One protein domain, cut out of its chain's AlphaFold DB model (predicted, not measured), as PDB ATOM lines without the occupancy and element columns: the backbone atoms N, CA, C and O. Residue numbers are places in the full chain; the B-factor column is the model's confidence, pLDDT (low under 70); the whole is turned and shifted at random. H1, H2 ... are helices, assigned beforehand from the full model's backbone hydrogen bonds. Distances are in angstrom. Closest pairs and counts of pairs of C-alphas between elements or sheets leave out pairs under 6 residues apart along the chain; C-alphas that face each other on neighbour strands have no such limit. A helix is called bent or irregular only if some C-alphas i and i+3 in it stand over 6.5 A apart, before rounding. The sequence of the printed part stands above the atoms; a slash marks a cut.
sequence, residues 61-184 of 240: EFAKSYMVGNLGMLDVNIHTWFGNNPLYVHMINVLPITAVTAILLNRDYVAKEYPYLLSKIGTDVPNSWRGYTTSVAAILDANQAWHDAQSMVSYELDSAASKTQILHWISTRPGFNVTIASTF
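What this domain is: This is residues 61 to 184 of the 240 residues of the protein "Hypothetical protein" of Craspedostauros australis (UniProt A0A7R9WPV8). The longest helix, H3, folds back on H4, the middle helix of the group, and H4 also packs with H5 and H6 as three nearly parallel helices whose centres make a triangle. H1 crosses H4 and packs on H3 too; beyond H1, a long loop within residues 61 to 85 reaches to one end of the long axis, and H7 lies near the other. The printed part has 124 residues with seven named helices, H1 to H7 in order, and no named strand. The class is all helix, though under half of the residues, 61, are in named elements. It is compact, with a radius of gyration of the C-alphas of 14.8 A, yet elongated in outline, spanning 52 by 30 by 26 A.

Where its parts are: H3, residues 107 to 121, is 20.6 A long and begins with C-alpha 107 at (201.737, 164.227, 156.938). It is neither bent nor irregular, but only just: C-alphas 112 and 115 are 6.1 A apart. H4, residues 127 to 140, is 20.5 A long and irregular, with C-alphas 128 and 131 7.1 A apart. H5, residues 142 to 149, measures 10.2 A; H6, residues 163 to 171, 12.2 A; H1, residues 86 to 92, 9.9 A, from C-alpha 86 at (196.201, 174.392, 141.412). H2, residues 101 to 104, and H7, residues 179 to 182, are short; C-alpha 182 is at (179.039, 164.609, 170.861).

How they stand to each other: H3 touches H4, the hub, with residues 136 to 140 of H4 alone; the closest C-alphas, of Arg 107 and Ile 139, are 6.1 A apart. This hairpin has a shallow tilt of 34.8 degrees, only just short of steep, opposite ways. H4 and H5 form a hairpin at 12 degrees, with C-alphas of Ala 138 and Ala 145 closest at 5.1 A. H6 touches H4 at a shallow tilt of 8 degrees, the same way, closest at Ala 138 and Ile 170, 5.7 A between C-alphas. H5 and H6 form a hairpin too, at 14 degrees. H1 touches H4, about perpendicular at 83 degrees, with C-alphas of Met 91 and Tyr 132 closest at 6.5 A. H1 touches H3 at a steep tilt of 49 degrees, opposite ways; the closest C-alphas, of Leu 87 and Ile 121, are 6.5 A apart. H2 is close but not clearly touching H4, and H7 likewise H5. Helix packing is mostly aligned, only just, with 4 of 6 pairs at a shallow tilt. Every O i to N i+4 pair is within hydrogen-bond range in H1, H5 and H6, against 8 of 11 in H3 and 6 of 10 in H4; H2 and H7 are too short for such a pair.

The domain as a whole: The C-alphas farthest apart, of Leu 74 and Thr 183, are 53.4 A apart. Residues 70 to 71 pair with residues 76 to 77, antiparallel. The link from H5 to H6 is long, 13 residues. The printed part has no cut; its mean pLDDT is 92.1, and residues 183 to 184 are under 70.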
ATOM      1  N   GLU A  61     212.620 174.784 140.441       87.50
ATOM      2  CA  GLU A  61     211.480 175.643 140.099       87.50
ATOM      3  C   GLU A  61     210.190 174.830 139.968       87.50
ATOM      4  O   GLU A  61     209.151 175.213 140.502       87.50
ATOM      5  N   PHE A  62     210.268 173.670 139.317       88.56
ATOM      6  CA  PHE A  62     209.141 172.755 139.180       88.56
ATOM      7  C   PHE A  62     208.694 172.203 140.543       88.56
ATOM      8  O   PHE A  62     207.497 172.179 140.839       88.56
ATOM      9  N   ALA A  63     209.652 171.821 141.396       88.31
ATOM     10  CA  ALA A  63     209.393 171.228 142.708       88.31
ATOM     11  C   ALA A  63     208.558 172.129 143.640       88.31
ATOM     12  O   ALA A  63     207.781 171.617 144.444       88.31
ATOM     13  N   LYS A  64     208.618 173.460 143.472       88.06
ATOM     14  CA  LYS A  64     207.796 174.430 144.227       88.06
ATOM     15  C   LYS A  64     206.291 174.239 144.053       88.06
ATOM     16  O   LYS A  64     205.529 174.789 144.840       88.06
ATOM     17  N   SER A  65     205.858 173.518 143.019       88.62
ATOM     18  CA  SER A  65     204.439 173.253 142.777       88.62
ATOM     19  C   SER A  65     203.884 172.125 143.643       88.62
ATOM     20  O   SER A  65     202.672 171.975 143.706       88.62
ATOM     21  N   TYR A  66     204.744 171.343 144.307       90.62
ATOM     22  CA  TYR A  66     204.418 170.184 145.148       90.62
ATOM     23  C   TYR A  66     203.659 169.036 144.471       90.62
ATOM     24  O   TYR A  66     203.784 167.911 144.937       90.62
ATOM     25  N   MET A  67     202.925 169.247 143.382       90.81
ATOM     26  CA  MET A  67     202.164 168.199 142.709       90.81
ATOM     27  C   MET A  67     202.371 168.244 141.198       90.81
ATOM     28  O   MET A  67     202.266 169.297 140.564       90.81
ATOM     29  N   VAL A  68     202.622 167.078 140.610       92.44
ATOM     30  CA  VAL A  68     202.574 166.887 139.157       92.44
ATOM     31  C   VAL A  68     201.118 166.814 138.701       92.44
ATOM     32  O   VAL A  68     200.327 166.052 139.249       92.44
ATOM     33  N   GLY A  69     200.767 167.559 137.655       92.19
ATOM     34  CA  GLY A  69     199.458 167.451 137.012       92.19
ATOM     35  C   GLY A  69     199.393 166.268 136.052       92.19
ATOM     36  O   GLY A  69     198.591 165.360 136.247       92.19
ATOM     37  N   ASN A  70     200.282 166.239 135.057       92.19
ATOM     38  CA  ASN A  70     200.426 165.108 134.142       92.19
ATOM     39  C   ASN A  70     201.891 164.690 134.023       92.19
ATOM     40  O   ASN A  70     202.776 165.530 133.836       92.19
ATOM     41  N   LEU A  71     202.115 163.378 134.057       91.50
ATOM     42  CA  LEU A  71     203.394 162.750 133.758       91.50
ATOM     43  C   LEU A  71     203.293 162.026 132.412       91.50
ATOM     44  O   LEU A  71     202.537 161.063 132.274       91.50
ATOM     45  N   GLY A  72     204.042 162.502 131.424       87.75
ATOM     46  CA  GLY A  72     204.223 161.824 130.150       87.75
ATOM     47  C   GLY A  72     205.501 160.989 130.130       87.75
ATOM     48  O   GLY A  72     206.262 160.926 131.095       87.75
ATOM     49  N   MET A  73     205.749 160.321 129.002       89.25
ATOM     50  CA  MET A  73     206.939 159.477 128.847       89.25
ATOM     51  C   MET A  73     208.243 160.290 128.867       89.25
ATOM     52  O   MET A  73     209.263 159.784 129.325       89.25
ATOM     53  N   LEU A  74     208.216 161.519 128.340       90.69
ATOM     54  CA  LEU A  74     209.396 162.380 128.170       90.69
ATOM     55  C   LEU A  74     209.214 163.778 128.776       90.69
ATOM     56  O   LEU A  74     210.117 164.606 128.679       90.69
ATOM     57  N   ASP A  75     208.056 164.056 129.365       89.50
ATOM     58  CA  ASP A  75     207.692 165.365 129.882       89.50
ATOM     59  C   ASP A  75     206.856 165.260 131.158       89.50
ATOM     60  O   ASP A  75     206.285 164.225 131.502       89.50
ATOM     61  N   VAL A  76     206.807 166.370 131.884       91.44
ATOM     62  CA  VAL A  76     206.001 166.528 133.085       91.44
ATOM     63  C   VAL A  76     205.451 167.947 133.106       91.44
ATOM     64  O   VAL A  76     206.137 168.893 132.708       91.44
ATOM     65  N   ASN A  77     204.208 168.118 133.543       91.88
ATOM     66  CA  ASN A  77     203.596 169.436 133.667       91.88
ATOM     67  C   ASN A  77     202.721 169.551 134.919       91.88
ATOM     68  O   ASN A  77     202.299 168.556 135.504       91.88
ATOM     69  N   ILE A  78     202.451 170.794 135.313       92.50
ATOM     70  CA  ILE A  78     201.621 171.171 136.468       92.50
ATOM     71  C   ILE A  78     200.210 171.583 136.032       92.50
ATOM     72  O   ILE A  78     199.620 172.510 136.577       92.50
ATOM     73  N   HIS A  79     199.679 170.932 134.997       93.50
ATOM     74  CA  HIS A  79     198.344 171.194 134.466       93.50
ATOM     75  C   HIS A  79     197.519 169.911 134.456       93.50
ATOM     76  O   HIS A  79     198.058 168.812 134.411       93.50
ATOM     77  N   THR A  80     196.201 170.053 134.464       93.88
ATOM     78  CA  THR A  80     195.265 168.961 134.179       93.88
ATOM     79  C   THR A  80     194.779 169.064 132.733       93.88
ATOM     80  O   THR A  80     194.955 170.093 132.079       93.88
ATOM     81  N   TRP A  81     194.098 168.031 132.235       93.31
ATOM     82  CA  TRP A  81     193.451 168.071 130.914       93.31
ATOM     83  C   TRP A  81     192.301 169.086 130.805       93.31
ATOM     84  O   TRP A  81     191.865 169.392 129.700       93.31
ATOM     85  N   PHE A  82     191.811 169.610 131.932       92.12
ATOM     86  CA  PHE A  82     190.677 170.537 131.998       92.12
ATOM     87  C   PHE A  82     191.044 171.901 132.606       92.12
ATOM     88  O   PHE A  82     190.162 172.715 132.878       92.12
ATOM     89  N   GLY A  83     192.336 172.182 132.802       88.94
ATOM     90  CA  GLY A  83     192.804 173.496 133.242       88.94
ATOM     91  C   GLY A  83     194.074 173.470 134.087       88.94
ATOM     92  O   GLY A  83     194.621 172.418 134.418       88.94
ATOM     93  N   ASN A  84     194.529 174.662 134.462       91.75
ATOM     94  CA  ASN A  84     195.751 174.903 135.234       91.75
ATOM     95  C   ASN A  84     195.486 175.418 136.659       91.75
ATOM     96  O   ASN A  84     196.402 175.926 137.300       91.75
ATOM     97  N   ASN A  85     194.250 175.317 137.158       92.81
ATOM     98  CA  ASN A  85     193.942 175.695 138.535       92.81
ATOM     99  C   ASN A  85     194.666 174.733 139.504       92.81
ATOM    100  O   ASN A  85     194.429 173.522 139.416       92.81
ATOM    101  N   PRO A  86     195.500 175.231 140.439       93.19
ATOM    102  CA  PRO A  86     196.201 174.392 141.412       93.19
ATOM    103  C   PRO A  86     195.270 173.509 142.243       93.19
ATOM    104  O   PRO A  86     195.610 172.363 142.515       93.19
ATOM    105  N   LEU A  87     194.049 173.966 142.552       94.19
ATOM    106  CA  LEU A  87     193.042 173.126 143.207       94.19
ATOM    107  C   LEU A  87     192.815 171.817 142.446       94.19
ATOM    108  O   LEU A  87     192.793 170.745 143.043       94.19
ATOM    109  N   TYR A  88     192.676 171.905 141.126       94.50
ATOM    110  CA  TYR A  88     192.382 170.754 140.279       94.50
ATOM    111  C   TYR A  88     193.594 169.838 140.156       94.50
ATOM    112  O   TYR A  88     193.453 168.628 140.292       94.50
ATOM    113  N   VAL A  89     194.781 170.414 139.955       94.19
ATOM    114  CA  VAL A  89     196.053 169.679 139.851       94.19
ATOM    115  C   VAL A  89     196.324 168.865 141.115       94.19
ATOM    116  O   VAL A  89     196.733 167.708 141.037       94.19
ATOM    117  N   HIS A  90     196.061 169.445 142.281       94.31
ATOM    118  CA  HIS A  90     196.309 168.782 143.552       94.31
ATOM    119  C   HIS A  90     195.219 167.756 143.862       94.31
ATOM    120  O   HIS A  90     195.522 166.593 144.112       94.31
ATOM    121  N   MET A  91     193.943 168.137 143.789       94.81
ATOM    122  CA  MET A  91     192.861 167.254 144.230       94.81
ATOM    123  C   MET A  91     192.587 166.087 143.273       94.81
ATOM    124  O   MET A  91     192.157 165.034 143.742       94.81
ATOM    125  N   ILE A  92     192.895 166.200 141.973       94.38
ATOM    126  CA  ILE A  92     192.770 165.063 141.039       94.38
ATOM    127  C   ILE A  92     193.731 163.917 141.383       94.38
ATOM    128  O   ILE A  92     193.417 162.757 141.140       94.38
ATOM    129  N   ASN A  93     194.878 164.233 141.989       93.00
ATOM    130  CA  ASN A  93     195.858 163.251 142.453       93.00
ATOM    131  C   ASN A  93     195.520 162.662 143.828       93.00
ATOM    132  O   ASN A  93     196.143 161.694 144.261       93.00
ATOM    133  N   VAL A  94     194.544 163.249 144.520       92.44
ATOM    134  CA  VAL A  94     194.098 162.822 145.849       92.44
ATOM    135  C   VAL A  94     192.816 161.996 145.771       92.44
ATOM    136  O   VAL A  94     192.613 161.102 146.595       92.44
ATOM    137  N   LEU A  95     191.940 162.287 144.806       91.94
ATOM    138  CA  LEU A  95     190.682 161.566 144.649       91.94
ATOM    139  C   LEU A  95     190.892 160.152 144.071       91.94
ATOM    140  O   LEU A  95     191.757 159.952 143.219       91.94
ATOM    141  N   PRO A  96     190.082 159.160 144.487       94.00
ATOM    142  CA  PRO A  96     189.086 159.232 145.558       94.00
ATOM    143  C   PRO A  96     189.708 159.138 146.966       94.00
ATOM    144  O   PRO A  96     190.706 158.450 147.184       94.00
ATOM    145  N   ILE A  97     189.052 159.753 147.960       95.06
ATOM    146  CA  ILE A  97     189.437 159.608 149.375       95.06
ATOM    147  C   ILE A  97     189.047 158.220 149.875       95.06
ATOM    148  O   ILE A  97     187.866 157.864 149.940       95.06
ATOM    149  N   THR A  98     190.050 157.447 150.276       94.31
ATOM    150  CA  THR A  98     189.898 156.090 150.805       94.31
ATOM    151  C   THR A  98     190.835 155.877 151.991       94.31
ATOM    152  O   THR A  98     191.714 156.693 152.256       94.31
ATOM    153  N   ALA A  99     190.710 154.748 152.696       90.81
ATOM    154  CA  ALA A  99     191.586 154.419 153.825       90.81
ATOM    155  C   ALA A  99     193.091 154.503 153.478       90.81
ATOM    156  O   ALA A  99     193.888 154.935 154.313       90.81
ATOM    157  N   VAL A 100     193.477 154.152 152.242       90.94
ATOM    158  CA  VAL A 100     194.881 154.175 151.794       90.94
ATOM    159  C   VAL A 100     195.401 155.587 151.514       90.94
ATOM    160  O   VAL A 100     196.612 155.791 151.550       90.94
ATOM    161  N   THR A 101     194.535 156.594 151.336       91.56
ATOM    162  CA  THR A 101     194.949 157.999 151.138       91.56
ATOM    163  C   THR A 101     195.869 158.489 152.265       91.56
ATOM    164  O   THR A 101     196.772 159.281 152.033       91.56
ATOM    165  N   ALA A 102     195.712 157.942 153.475       85.69
ATOM    166  CA  ALA A 102     196.492 158.272 154.672       85.69
ATOM    167  C   ALA A 102     197.944 157.802 154.589       85.69
ATOM    168  O   ALA A 102     198.821 158.319 155.269       85.69
ATOM    169  N   ILE A 103     198.128 156.727 153.830       86.69
ATOM    170  CA  ILE A 103     199.402 156.069 153.591       86.69
ATOM    171  C   ILE A 103     200.057 156.749 152.388       86.69
ATOM    172  O   ILE A 103     201.253 157.009 152.416       86.69
ATOM    173  N   LEU A 104     199.249 157.081 151.371       88.00
ATOM    174  CA  LEU A 104     199.676 157.770 150.155       88.00
ATOM    175  C   LEU A 104     200.202 159.181 150.425       88.00
ATOM    176  O   LEU A 104     201.251 159.532 149.894       88.00
ATOM    177  N   LEU A 105     199.504 159.960 151.250       89.19
ATOM    178  CA  LEU A 105     199.859 161.340 151.568       89.19
ATOM    179  C   LEU A 105     200.534 161.415 152.936       89.19
ATOM    180  O   LEU A 105     199.884 161.363 153.981       89.19
ATOM    181  N   ASN A 106     201.858 161.553 152.920       86.62
ATOM    182  CA  ASN A 106     202.643 161.726 154.134       86.62
ATOM    183  C   ASN A 106     202.287 163.059 154.821       86.62
ATOM    184  O   ASN A 106     202.220 164.102 154.173       86.62
ATOM    185  N   ARG A 107     202.095 163.037 156.147       90.00
ATOM    186  CA  ARG A 107     201.737 164.227 156.938       90.00
ATOM    187  C   ARG A 107     202.748 165.373 156.798       90.00
ATOM    188  O   ARG A 107     202.321 166.518 156.695       90.00
ATOM    189  N   ASP A 108     204.046 165.084 156.777       90.06
ATOM    190  CA  ASP A 108     205.109 166.089 156.645       90.06
ATOM    191  C   ASP A 108     205.103 166.730 155.254       90.06
ATOM    192  O   ASP A 108     205.337 167.930 155.125       90.06
ATOM    193  N   TYR A 109     204.775 165.951 154.218       89.75
ATOM    194  CA  TYR A 109     204.556 166.482 152.874       89.75
ATOM    195  C   TYR A 109     203.318 167.387 152.837       89.75
ATOM    196  O   TYR A 109     203.409 168.531 152.392       89.75
ATOM    197  N   VAL A 110     202.181 166.931 153.378       92.44
ATOM    198  CA  VAL A 110     200.935 167.723 153.424       92.44
ATOM    199  C   VAL A 110     201.137 169.019 154.218       92.44
ATOM    200  O   VAL A 110     200.584 170.054 153.859       92.44
ATOM    201  N   ALA A 111     201.980 169.011 155.255       92.69
ATOM    202  CA  ALA A 111     202.299 170.208 156.034       92.69
ATOM    203  C   ALA A 111     203.016 171.296 155.212       92.69
ATOM    204  O   ALA A 111     202.970 172.467 155.590       92.69
ATOM    205  N   LYS A 112     203.657 170.929 154.094       91.06
ATOM    206  CA  LYS A 112     204.331 171.851 153.164       91.06
ATOM    207  C   LYS A 112     203.451 172.184 151.960       91.06
ATOM    208  O   LYS A 112     203.325 173.349 151.589       91.06
ATOM    209  N   GLU A 113     202.815 171.167 151.383       92.06
ATOM    210  CA  GLU A 113     201.968 171.289 150.196       92.06
ATOM    211  C   GLU A 113     200.679 172.069 150.474       92.06
ATOM    212  O   GLU A 113     200.329 172.967 149.707       92.06
ATOM    213  N   TYR A 114     199.992 171.793 151.584       92.00
ATOM    214  CA  TYR A 114     198.666 172.356 151.831       92.00
ATOM    215  C   TYR A 114     198.686 173.888 152.011       92.00
ATOM    216  O   TYR A 114     197.877 174.571 151.375       92.00
ATOM    217  N   PRO A 115     199.632 174.491 152.769       92.00
ATOM    218  CA  PRO A 115     199.779 175.948 152.806       92.00
ATOM    219  C   PRO A 115     200.113 176.562 151.441       92.00
ATOM    220  O   PRO A 115     199.615 177.644 151.120       92.00
ATOM    221  N   TYR A 116     200.924 175.880 150.620       90.94
ATOM    222  CA  TYR A 116     201.187 176.321 149.250       90.94
ATOM    223  C   TYR A 116     199.893 176.343 148.432       90.94
ATOM    224  O   TYR A 116     199.585 177.372 147.827       90.94
ATOM    225  N   LEU A 117     199.109 175.262 148.461       91.25
ATOM    226  CA  LEU A 117     197.844 175.170 147.738       91.25
ATOM    227  C   LEU A 117     196.896 176.310 148.135       91.25
ATOM    228  O   LEU A 117     196.423 177.040 147.262       91.25
ATOM    229  N   LEU A 118     196.691 176.524 149.439       91.00
ATOM    230  CA  LEU A 118     195.862 177.620 149.956       91.00
ATOM    231  C   LEU A 118     196.360 178.998 149.498       91.00
ATOM    232  O   LEU A 118     195.556 179.856 149.138       91.00
ATOM    233  N   SER A 119     197.680 179.205 149.427       92.06
ATOM    234  CA  SER A 119     198.252 180.463 148.921       92.06
ATOM    235  C   SER A 119     197.937 180.730 147.443       92.06
ATOM    236  O   SER A 119     197.958 181.883 147.011       92.06
ATOM    237  N   LYS A 120     197.653 179.682 146.656       90.19
ATOM    238  CA  LYS A 120     197.345 179.796 145.225       90.19
ATOM    239  C   LYS A 120     195.861 179.940 144.930       90.19
ATOM    240  O   LYS A 120     195.512 180.625 143.973       90.19
ATOM    241  N   ILE A 121     195.015 179.283 145.716       88.94
ATOM    242  CA  ILE A 121     193.567 179.241 145.476       88.94
ATOM    243  C   ILE A 121     192.807 180.270 146.325       88.94
ATOM    244  O   ILE A 121     191.662 180.589 146.025       88.94
ATOM    245  N   GLY A 122     193.446 180.825 147.361       82.00
ATOM    246  CA  GLY A 122     192.810 181.736 148.306       82.00
ATOM    247  C   GLY A 122     191.827 181.010 149.228       82.00
ATOM    248  O   GLY A 122     192.024 179.850 149.585       82.00
ATOM    249  N   THR A 123     190.770 181.708 149.640       75.81
ATOM    250  CA  THR A 123     189.741 181.171 150.549       75.81
ATOM    251  C   THR A 123     188.541 180.562 149.829       75.81
ATOM    252  O   THR A 123     187.675 179.988 150.483       75.81
ATOM    253  N   ASP A 124     188.453 180.710 148.506       80.56
ATOM    254  CA  ASP A 124     187.281 180.309 147.731       80.56
ATOM    255  C   ASP A 124     187.492 178.921 147.116       80.56
ATOM    256  O   ASP A 124     188.046 178.764 146.026       80.56
ATOM    257  N   VAL A 125     187.102 177.887 147.865       89.12
ATOM    258  CA  VAL A 125     187.077 176.506 147.374       89.12
ATOM    259  C   VAL A 125     185.645 176.179 146.958       89.12
ATOM    260  O   VAL A 125     184.774 176.134 147.831       89.12
ATOM    261  N   PRO A 126     185.382 175.886 145.669       92.94
ATOM    262  CA  PRO A 126     184.061 175.463 145.227       92.94
ATOM    263  C   PRO A 126     183.571 174.251 146.024       92.94
ATOM    264  O   PRO A 126     184.352 173.335 146.302       92.94
ATOM    265  N   ASN A 127     182.274 174.212 146.345       93.94
ATOM    266  CA  ASN A 127     181.695 173.148 147.176       93.94
ATOM    267  C   ASN A 127     182.001 171.741 146.637       93.94
ATOM    268  O   ASN A 127     182.316 170.853 147.430       93.94
ATOM    269  N   SER A 128     182.064 171.572 145.312       94.75
ATOM    270  CA  SER A 128     182.418 170.301 144.674       94.75
ATOM    271  C   SER A 128     183.784 169.756 145.111       94.75
ATOM    272  O   SER A 128     183.942 168.557 145.306       94.75
ATOM    273  N   TRP A 129     184.765 170.622 145.366       95.06
ATOM    274  CA  TRP A 129     186.121 170.228 145.770       95.06
ATOM    275  C   TRP A 129     186.359 170.292 147.278       95.06
ATOM    276  O   TRP A 129     187.356 169.766 147.781       95.06
ATOM    277  N   ARG A 130     185.440 170.919 148.015       94.62
ATOM    278  CA  ARG A 130     185.594 171.214 149.441       94.62
ATOM    279  C   ARG A 130     185.723 169.954 150.298       94.62
ATOM    280  O   ARG A 130     186.437 169.952 151.301       94.62
ATOM    281  N   GLY A 131     185.080 168.862 149.886       96.38
ATOM    282  CA  GLY A 131     185.208 167.569 150.557       96.38
ATOM    283  C   GLY A 131     186.624 166.993 150.502       96.38
ATOM    284  O   GLY A 131     187.129 166.480 151.505       96.38
ATOM    285  N   TYR A 132     187.296 167.136 149.360       96.56
ATOM    286  CA  TYR A 132     188.663 166.661 149.154       96.56
ATOM    287  C   TYR A 132     189.677 167.515 149.915       96.56
ATOM    288  O   TYR A 132     190.483 166.971 150.672       96.56
ATOM    289  N   THR A 133     189.582 168.844 149.815       95.50
ATOM    290  CA  THR A 133     190.502 169.750 150.523       95.50
ATOM    291  C   THR A 133     190.382 169.620 152.038       95.50
ATOM    292  O   THR A 133     191.397 169.603 152.731       95.50
ATOM    293  N   THR A 134     189.165 169.449 152.561       96.56
ATOM    294  CA  THR A 134     188.937 169.219 153.999       96.56
ATOM    295  C   THR A 134     189.467 167.854 154.436       96.56
ATOM    296  O   THR A 134     190.033 167.723 155.519       96.56
ATOM    297  N   SER A 135     189.360 166.830 153.584       97.31
ATOM    298  CA  SER A 135     189.925 165.504 153.863       97.31
ATOM    299  C   SER A 135     191.457 165.519 153.924       97.31
ATOM    300  O   SER A 135     192.032 164.804 154.747       97.31
ATOM    301  N   VAL A 136     192.111 166.346 153.101       95.75
ATOM    302  CA  VAL A 136     193.564 166.596 153.157       95.75
ATOM    303  C   VAL A 136     193.926 167.396 154.408       95.75
ATOM    304  O   VAL A 136     194.827 166.991 155.140       95.75
ATOM    305  N   ALA A 137     193.175 168.455 154.730       95.75
ATOM    306  CA  ALA A 137     193.364 169.233 155.959       95.75
ATOM    307  C   ALA A 137     193.292 168.358 157.221       95.75
ATOM    308  O   ALA A 137     194.079 168.531 158.150       95.75
ATOM    309  N   ALA A 138     192.408 167.355 157.222       97.62
ATOM    310  CA  ALA A 138     192.249 166.408 158.321       97.62
ATOM    311  C   ALA A 138     193.502 165.554 158.593       97.62
ATOM    312  O   ALA A 138     193.650 165.011 159.689       97.62
ATOM    313  N   ILE A 139     194.416 165.425 157.620       95.75
ATOM    314  CA  ILE A 139     195.723 164.781 157.831       95.75
ATOM    315  C   ILE A 139     196.585 165.618 158.785       95.75
ATOM    316  O   ILE A 139     197.386 165.040 159.520       95.75
ATOM    317  N   LEU A 140     196.410 166.946 158.806       95.81
ATOM    318  CA  LEU A 140     197.111 167.885 159.690       95.81
ATOM    319  C   LEU A 140     196.341 168.123 160.992       95.81
ATOM    320  O   LEU A 140     196.905 167.943 162.076       95.81
ATOM    321  N   ASP A 141     195.060 168.465 160.894       96.75
ATOM    322  CA  ASP A 141     194.190 168.726 162.040       96.75
ATOM    323  C   ASP A 141     192.793 168.144 161.804       96.75
ATOM    324  O   ASP A 141     191.932 168.727 161.142       96.75
ATOM    325  N   ALA A 142     192.570 166.964 162.376       97.38
ATOM    326  CA  ALA A 142     191.300 166.262 162.286       97.38
ATOM    327  C   ALA A 142     190.155 167.010 162.983       97.38
ATOM    328  O   ALA A 142     189.009 166.918 162.551       97.38
ATOM    329  N   ASN A 143     190.443 167.741 164.061       97.50
ATOM    330  CA  ASN A 143     189.407 168.390 164.857       97.50
ATOM    331  C   ASN A 143     188.913 169.654 164.152       97.50
ATOM    332  O   ASN A 143     187.705 169.843 164.019       97.50
ATOM    333  N   GLN A 144     189.827 170.468 163.615       96.31
ATOM    334  CA  GLN A 144     189.443 171.617 162.795       96.31
ATOM    335  C   GLN A 144     188.706 171.172 161.525       96.31
ATOM    336  O   GLN A 144     187.621 171.676 161.240       96.31
ATOM    337  N   ALA A 145     189.219 170.156 160.822       96.88
ATOM    338  CA  ALA A 145     188.554 169.625 159.633       96.88
ATOM    339  C   ALA A 145     187.142 169.090 159.936       96.88
ATOM    340  O   ALA A 145     186.235 169.227 159.116       96.88
ATOM    341  N   TRP A 146     186.927 168.505 161.120       97.69
ATOM    342  CA  TRP A 146     185.601 168.070 161.562       97.69
ATOM    343  C   TRP A 146     184.630 169.237 161.718       97.69
ATOM    344  O   TRP A 146     183.475 169.115 161.306       97.69
ATOM    345  N   HIS A 147     185.082 170.353 162.296       96.38
ATOM    346  CA  HIS A 147     184.283 171.573 162.399       96.38
ATOM    347  C   HIS A 147     183.947 172.130 161.012       96.38
ATOM    348  O   HIS A 147     182.777 172.407 160.734       96.38
ATOM    349  N   ASP A 148     184.931 172.194 160.116       94.75
ATOM    350  CA  ASP A 148     184.744 172.688 158.750       94.75
ATOM    351  C   ASP A 148     183.788 171.795 157.943       94.75
ATOM    352  O   ASP A 148     183.009 172.292 157.127       94.75
ATOM    353  N   ALA A 149     183.786 170.484 158.192       96.69
ATOM    354  CA  ALA A 149     182.892 169.536 157.532       96.69
ATOM    355  C   ALA A 149     181.421 169.655 157.976       96.69
ATOM    356  O   ALA A 149     180.527 169.186 157.263       96.69
ATOM    357  N   GLN A 150     181.124 170.298 159.113       95.88
ATOM    358  CA  GLN A 150     179.749 170.366 159.627       95.88
ATOM    359  C   GLN A 150     178.799 171.143 158.718       95.88
ATOM    360  O   GLN A 150     177.637 170.757 158.592       95.88
ATOM    361  N   SER A 151     179.269 172.191 158.044       94.19
ATOM    362  CA  SER A 151     178.435 172.985 157.131       94.19
ATOM    363  C   SER A 151     178.386 172.432 155.705       94.19
ATOM    364  O   SER A 151     177.831 173.074 154.821       94.19
ATOM    365  N   MET A 152     178.974 171.260 155.444       95.56
ATOM    366  CA  MET A 152     178.885 170.628 154.128       95.56
ATOM    367  C   MET A 152     177.512 170.006 153.894       95.56
ATOM    368  O   MET A 152     176.882 169.476 154.820       95.56
ATOM    369  N   VAL A 153     177.109 170.004 152.626       95.44
ATOM    370  CA  VAL A 153     175.869 169.408 152.137       95.44
ATOM    371  C   VAL A 153     176.215 168.439 151.010       95.44
ATOM    372  O   VAL A 153     176.866 168.825 150.048       95.44
ATOM    373  N   SER A 154     175.824 167.163 151.138       95.31
ATOM    374  CA  SER A 154     176.332 166.090 150.267       95.31
ATOM    375  C   SER A 154     176.080 166.310 148.774       95.31
ATOM    376  O   SER A 154     176.944 165.954 147.988       95.31
ATOM    377  N   TYR A 155     174.941 166.886 148.374       94.69
ATOM    378  CA  TYR A 155     174.624 167.102 146.954       94.69
ATOM    379  C   TYR A 155     175.392 168.278 146.326       94.69
ATOM    380  O   TYR A 155     175.433 168.394 145.107       94.69
ATOM    381  N   GLU A 156     176.012 169.139 147.138       95.75
ATOM    382  CA  GLU A 156     176.872 170.231 146.659       95.75
ATOM    383  C   GLU A 156     178.335 169.794 146.494       95.75
ATOM    384  O   GLU A 156     179.152 170.538 145.945       95.75
ATOM    385  N   LEU A 157     178.682 168.611 147.009       96.62
ATOM    386  CA  LEU A 157     180.005 168.017 146.868       96.62
ATOM    387  C   LEU A 157     180.155 167.355 145.494       96.62
ATOM    388  O   LEU A 157     179.185 167.151 144.765       96.62
ATOM    389  N   ASP A 158     181.389 167.000 145.140       96.00
ATOM    390  CA  ASP A 158     181.638 166.158 143.975       96.00
ATOM    391  C   ASP A 158     180.837 164.851 144.058       96.00
ATOM    392  O   ASP A 158     180.672 164.268 145.128       96.00
ATOM    393  N   SER A 159     180.370 164.369 142.907       94.50
ATOM    394  CA  SER A 159     179.493 163.194 142.810       94.50
ATOM    395  C   SER A 159     180.094 161.891 143.356       94.50
ATOM    396  O   SER A 159     179.346 160.961 143.661       94.50
ATOM    397  N   ALA A 160     181.422 161.812 143.504       93.00
ATOM    398  CA  ALA A 160     182.103 160.679 144.129       93.00
ATOM    399  C   ALA A 160     182.337 160.861 145.644       93.00
ATOM    400  O   ALA A 160     182.970 160.005 146.269       93.00
ATOM    401  N   ALA A 161     181.835 161.947 146.241       95.56
ATOM    402  CA  ALA A 161     181.989 162.281 147.648       95.56
ATOM    403  C   ALA A 161     180.637 162.437 148.366       95.56
ATOM    404  O   ALA A 161     179.620 162.810 147.793       95.56
ATOM    405  N   SER A 162     180.626 162.182 149.675       97.00
ATOM    406  CA  SER A 162     179.487 162.509 150.541       97.00
ATOM    407  C   SER A 162     179.958 163.063 151.879       97.00
ATOM    408  O   SER A 162     181.045 162.722 152.355       97.00
ATOM    409  N   LYS A 163     179.116 163.866 152.544       97.38
ATOM    410  CA  LYS A 163     179.415 164.374 153.892       97.38
ATOM    411  C   LYS A 163     179.716 163.233 154.865       97.38
ATOM    412  O   LYS A 163     180.667 163.315 155.633       97.38
ATOM    413  N   THR A 164     178.943 162.150 154.803       97.44
ATOM    414  CA  THR A 164     179.135 160.972 155.659       97.44
ATOM    415  C   THR A 164     180.503 160.330 155.441       97.44
ATOM    416  O   THR A 164     181.190 160.033 156.415       97.44
ATOM    417  N   GLN A 165     180.932 160.158 154.185       97.44
ATOM    418  CA  GLN A 165     182.265 159.633 153.869       97.44
ATOM    419  C   GLN A 165     183.369 160.538 154.425       97.44
ATOM    420  O   GLN A 165     184.328 160.032 155.003       97.44
ATOM    421  N   ILE A 166     183.230 161.858 154.279       98.00
ATOM    422  CA  ILE A 166     184.216 162.836 154.758       98.00
ATOM    423  C   ILE A 166     184.291 162.829 156.286       98.00
ATOM    424  O   ILE A 166     185.379 162.727 156.843       98.00
ATOM    425  N   LEU A 167     183.152 162.859 156.981       97.75
ATOM    426  CA  LEU A 167     183.112 162.781 158.444       97.75
ATOM    427  C   LEU A 167     183.707 161.461 158.950       97.75
ATOM    428  O   LEU A 167     184.503 161.468 159.886       97.75
ATOM    429  N   HIS A 168     183.381 160.338 158.304       97.50
ATOM    430  CA  HIS A 168     183.982 159.044 158.622       97.50
ATOM    431  C   HIS A 168     185.501 159.049 158.395       97.50
ATOM    432  O   HIS A 168     186.266 158.566 159.223       97.50
ATOM    433  N   TRP A 169     185.971 159.625 157.290       97.62
ATOM    434  CA  TRP A 169     187.399 159.779 157.036       97.62
ATOM    435  C   TRP A 169     188.092 160.595 158.138       97.62
ATOM    436  O   TRP A 169     189.100 160.142 158.691       97.62
ATOM    437  N   ILE A 170     187.530 161.754 158.490       98.00
ATOM    438  CA  ILE A 170     188.065 162.667 159.507       98.00
ATOM    439  C   ILE A 170     188.133 161.990 160.879       98.00
ATOM    440  O   ILE A 170     189.159 162.072 161.553       98.00
ATOM    441  N   SER A 171     187.087 161.265 161.282       97.00
ATOM    442  CA  SER A 171     187.044 160.628 162.603       97.00
ATOM    443  C   SER A 171     188.059 159.493 162.773       97.00
ATOM    444  O   SER A 171     188.424 159.153 163.895       97.00
ATOM    445  N   THR A 172     188.562 158.930 161.668       96.25
ATOM    446  CA  THR A 172     189.625 157.907 161.685       96.25
ATOM    447  C   THR A 172     191.039 158.491 161.725       96.25
ATOM    448  O   THR A 172     192.012 157.731 161.751       96.25
ATOM    449  N   ARG A 173     191.195 159.820 161.674       95.81
ATOM    450  CA  ARG A 173     192.516 160.457 161.667       95.81
ATOM    451  C   ARG A 173     193.157 160.421 163.062       95.81
ATOM    452  O   ARG A 173     192.460 160.568 164.068       95.81
ATOM    453  N   PRO A 174     194.493 160.285 163.149       93.94
ATOM    454  CA  PRO A 174     195.202 160.435 164.415       93.94
ATOM    455  C   PRO A 174     194.903 161.787 165.077       93.94
ATOM    456  O   PRO A 174     194.906 162.821 164.415       93.94
ATOM    457  N   GLY A 175     194.670 161.780 166.391       92.94
ATOM    458  CA  GLY A 175     194.414 163.002 167.166       92.94
ATOM    459  C   GLY A 175     192.971 163.518 167.126       92.94
ATOM    460  O   GLY A 175     192.695 164.558 167.723       92.94
ATOM    461  N   PHE A 176     192.046 162.805 166.474       96.94
ATOM    462  CA  PHE A 176     190.624 163.137 166.524       96.94
ATOM    463  C   PHE A 176     190.049 162.945 167.939       96.94
ATOM    464  O   PHE A 176     190.170 161.875 168.541       96.94
ATOM    465  N   ASN A 177     189.405 163.982 168.475       94.12
ATOM    466  CA  ASN A 177     188.773 163.962 169.789       94.12
ATOM    467  C   ASN A 177     187.285 163.629 169.659       94.12
ATOM    468  O   ASN A 177     186.479 164.488 169.327       94.12
ATOM    469  N   VAL A 178     186.902 162.404 170.024       89.88
ATOM    470  CA  VAL A 178     185.514 161.912 169.942       89.88
ATOM    471  C   VAL A 178     184.504 162.814 170.670       89.88
ATOM    472  O   VAL A 178     183.355 162.909 170.248       89.88
ATOM    473  N   THR A 179     184.922 163.542 171.708       89.44
ATOM    474  CA  THR A 179     184.035 164.436 172.474       89.44
ATOM    475  C   THR A 179     183.468 165.574 171.619       89.44
ATOM    476  O   THR A 179     182.328 165.982 171.830       89.44
ATOM    477  N   ILE A 180     184.215 166.058 170.617       83.62
ATOM    478  CA  ILE A 180     183.751 167.148 169.737       83.62
ATOM    479  C   ILE A 180     182.627 166.697 168.801       83.62
ATOM    480  O   ILE A 180     181.889 167.527 168.278       83.62
ATOM    481  N   ALA A 181     182.493 165.389 168.569       78.06
ATOM    482  CA  ALA A 181     181.383 164.845 167.801       78.06
ATOM    483  C   ALA A 181     180.086 164.850 168.628       78.06
ATOM    484  O   ALA A 181     179.009 165.062 168.077       78.06
ATOM    485  N   SER A 182     180.188 164.667 169.949       70.69
ATOM    486  CA  SER A 182     179.039 164.609 170.861       70.69
ATOM    487  C   SER A 182     178.432 165.982 171.158       70.69
ATOM    488  O   SER A 182     177.219 166.090 171.308       70.69
ATOM    489  N   THR A 183     179.234 167.051 171.171       62.47
ATOM    490  CA  THR A 183     178.771 168.413 171.508       62.47
ATOM    491  C   THR A 183     177.770 169.022 170.520       62.47
ATOM    492  O   THR A 183     177.178 170.053 170.819       62.47
ATOM    493  N   PHE A 184     177.549 168.405 169.355       58.03
ATOM    494  CA  PHE A 184     176.587 168.887 168.355       58.03
ATOM    495  C   PHE A 184     175.192 168.246 168.465       58.03
ATOM    496  O   PHE A 184     174.306 168.620 167.698       58.03
TER     497      PHE A 184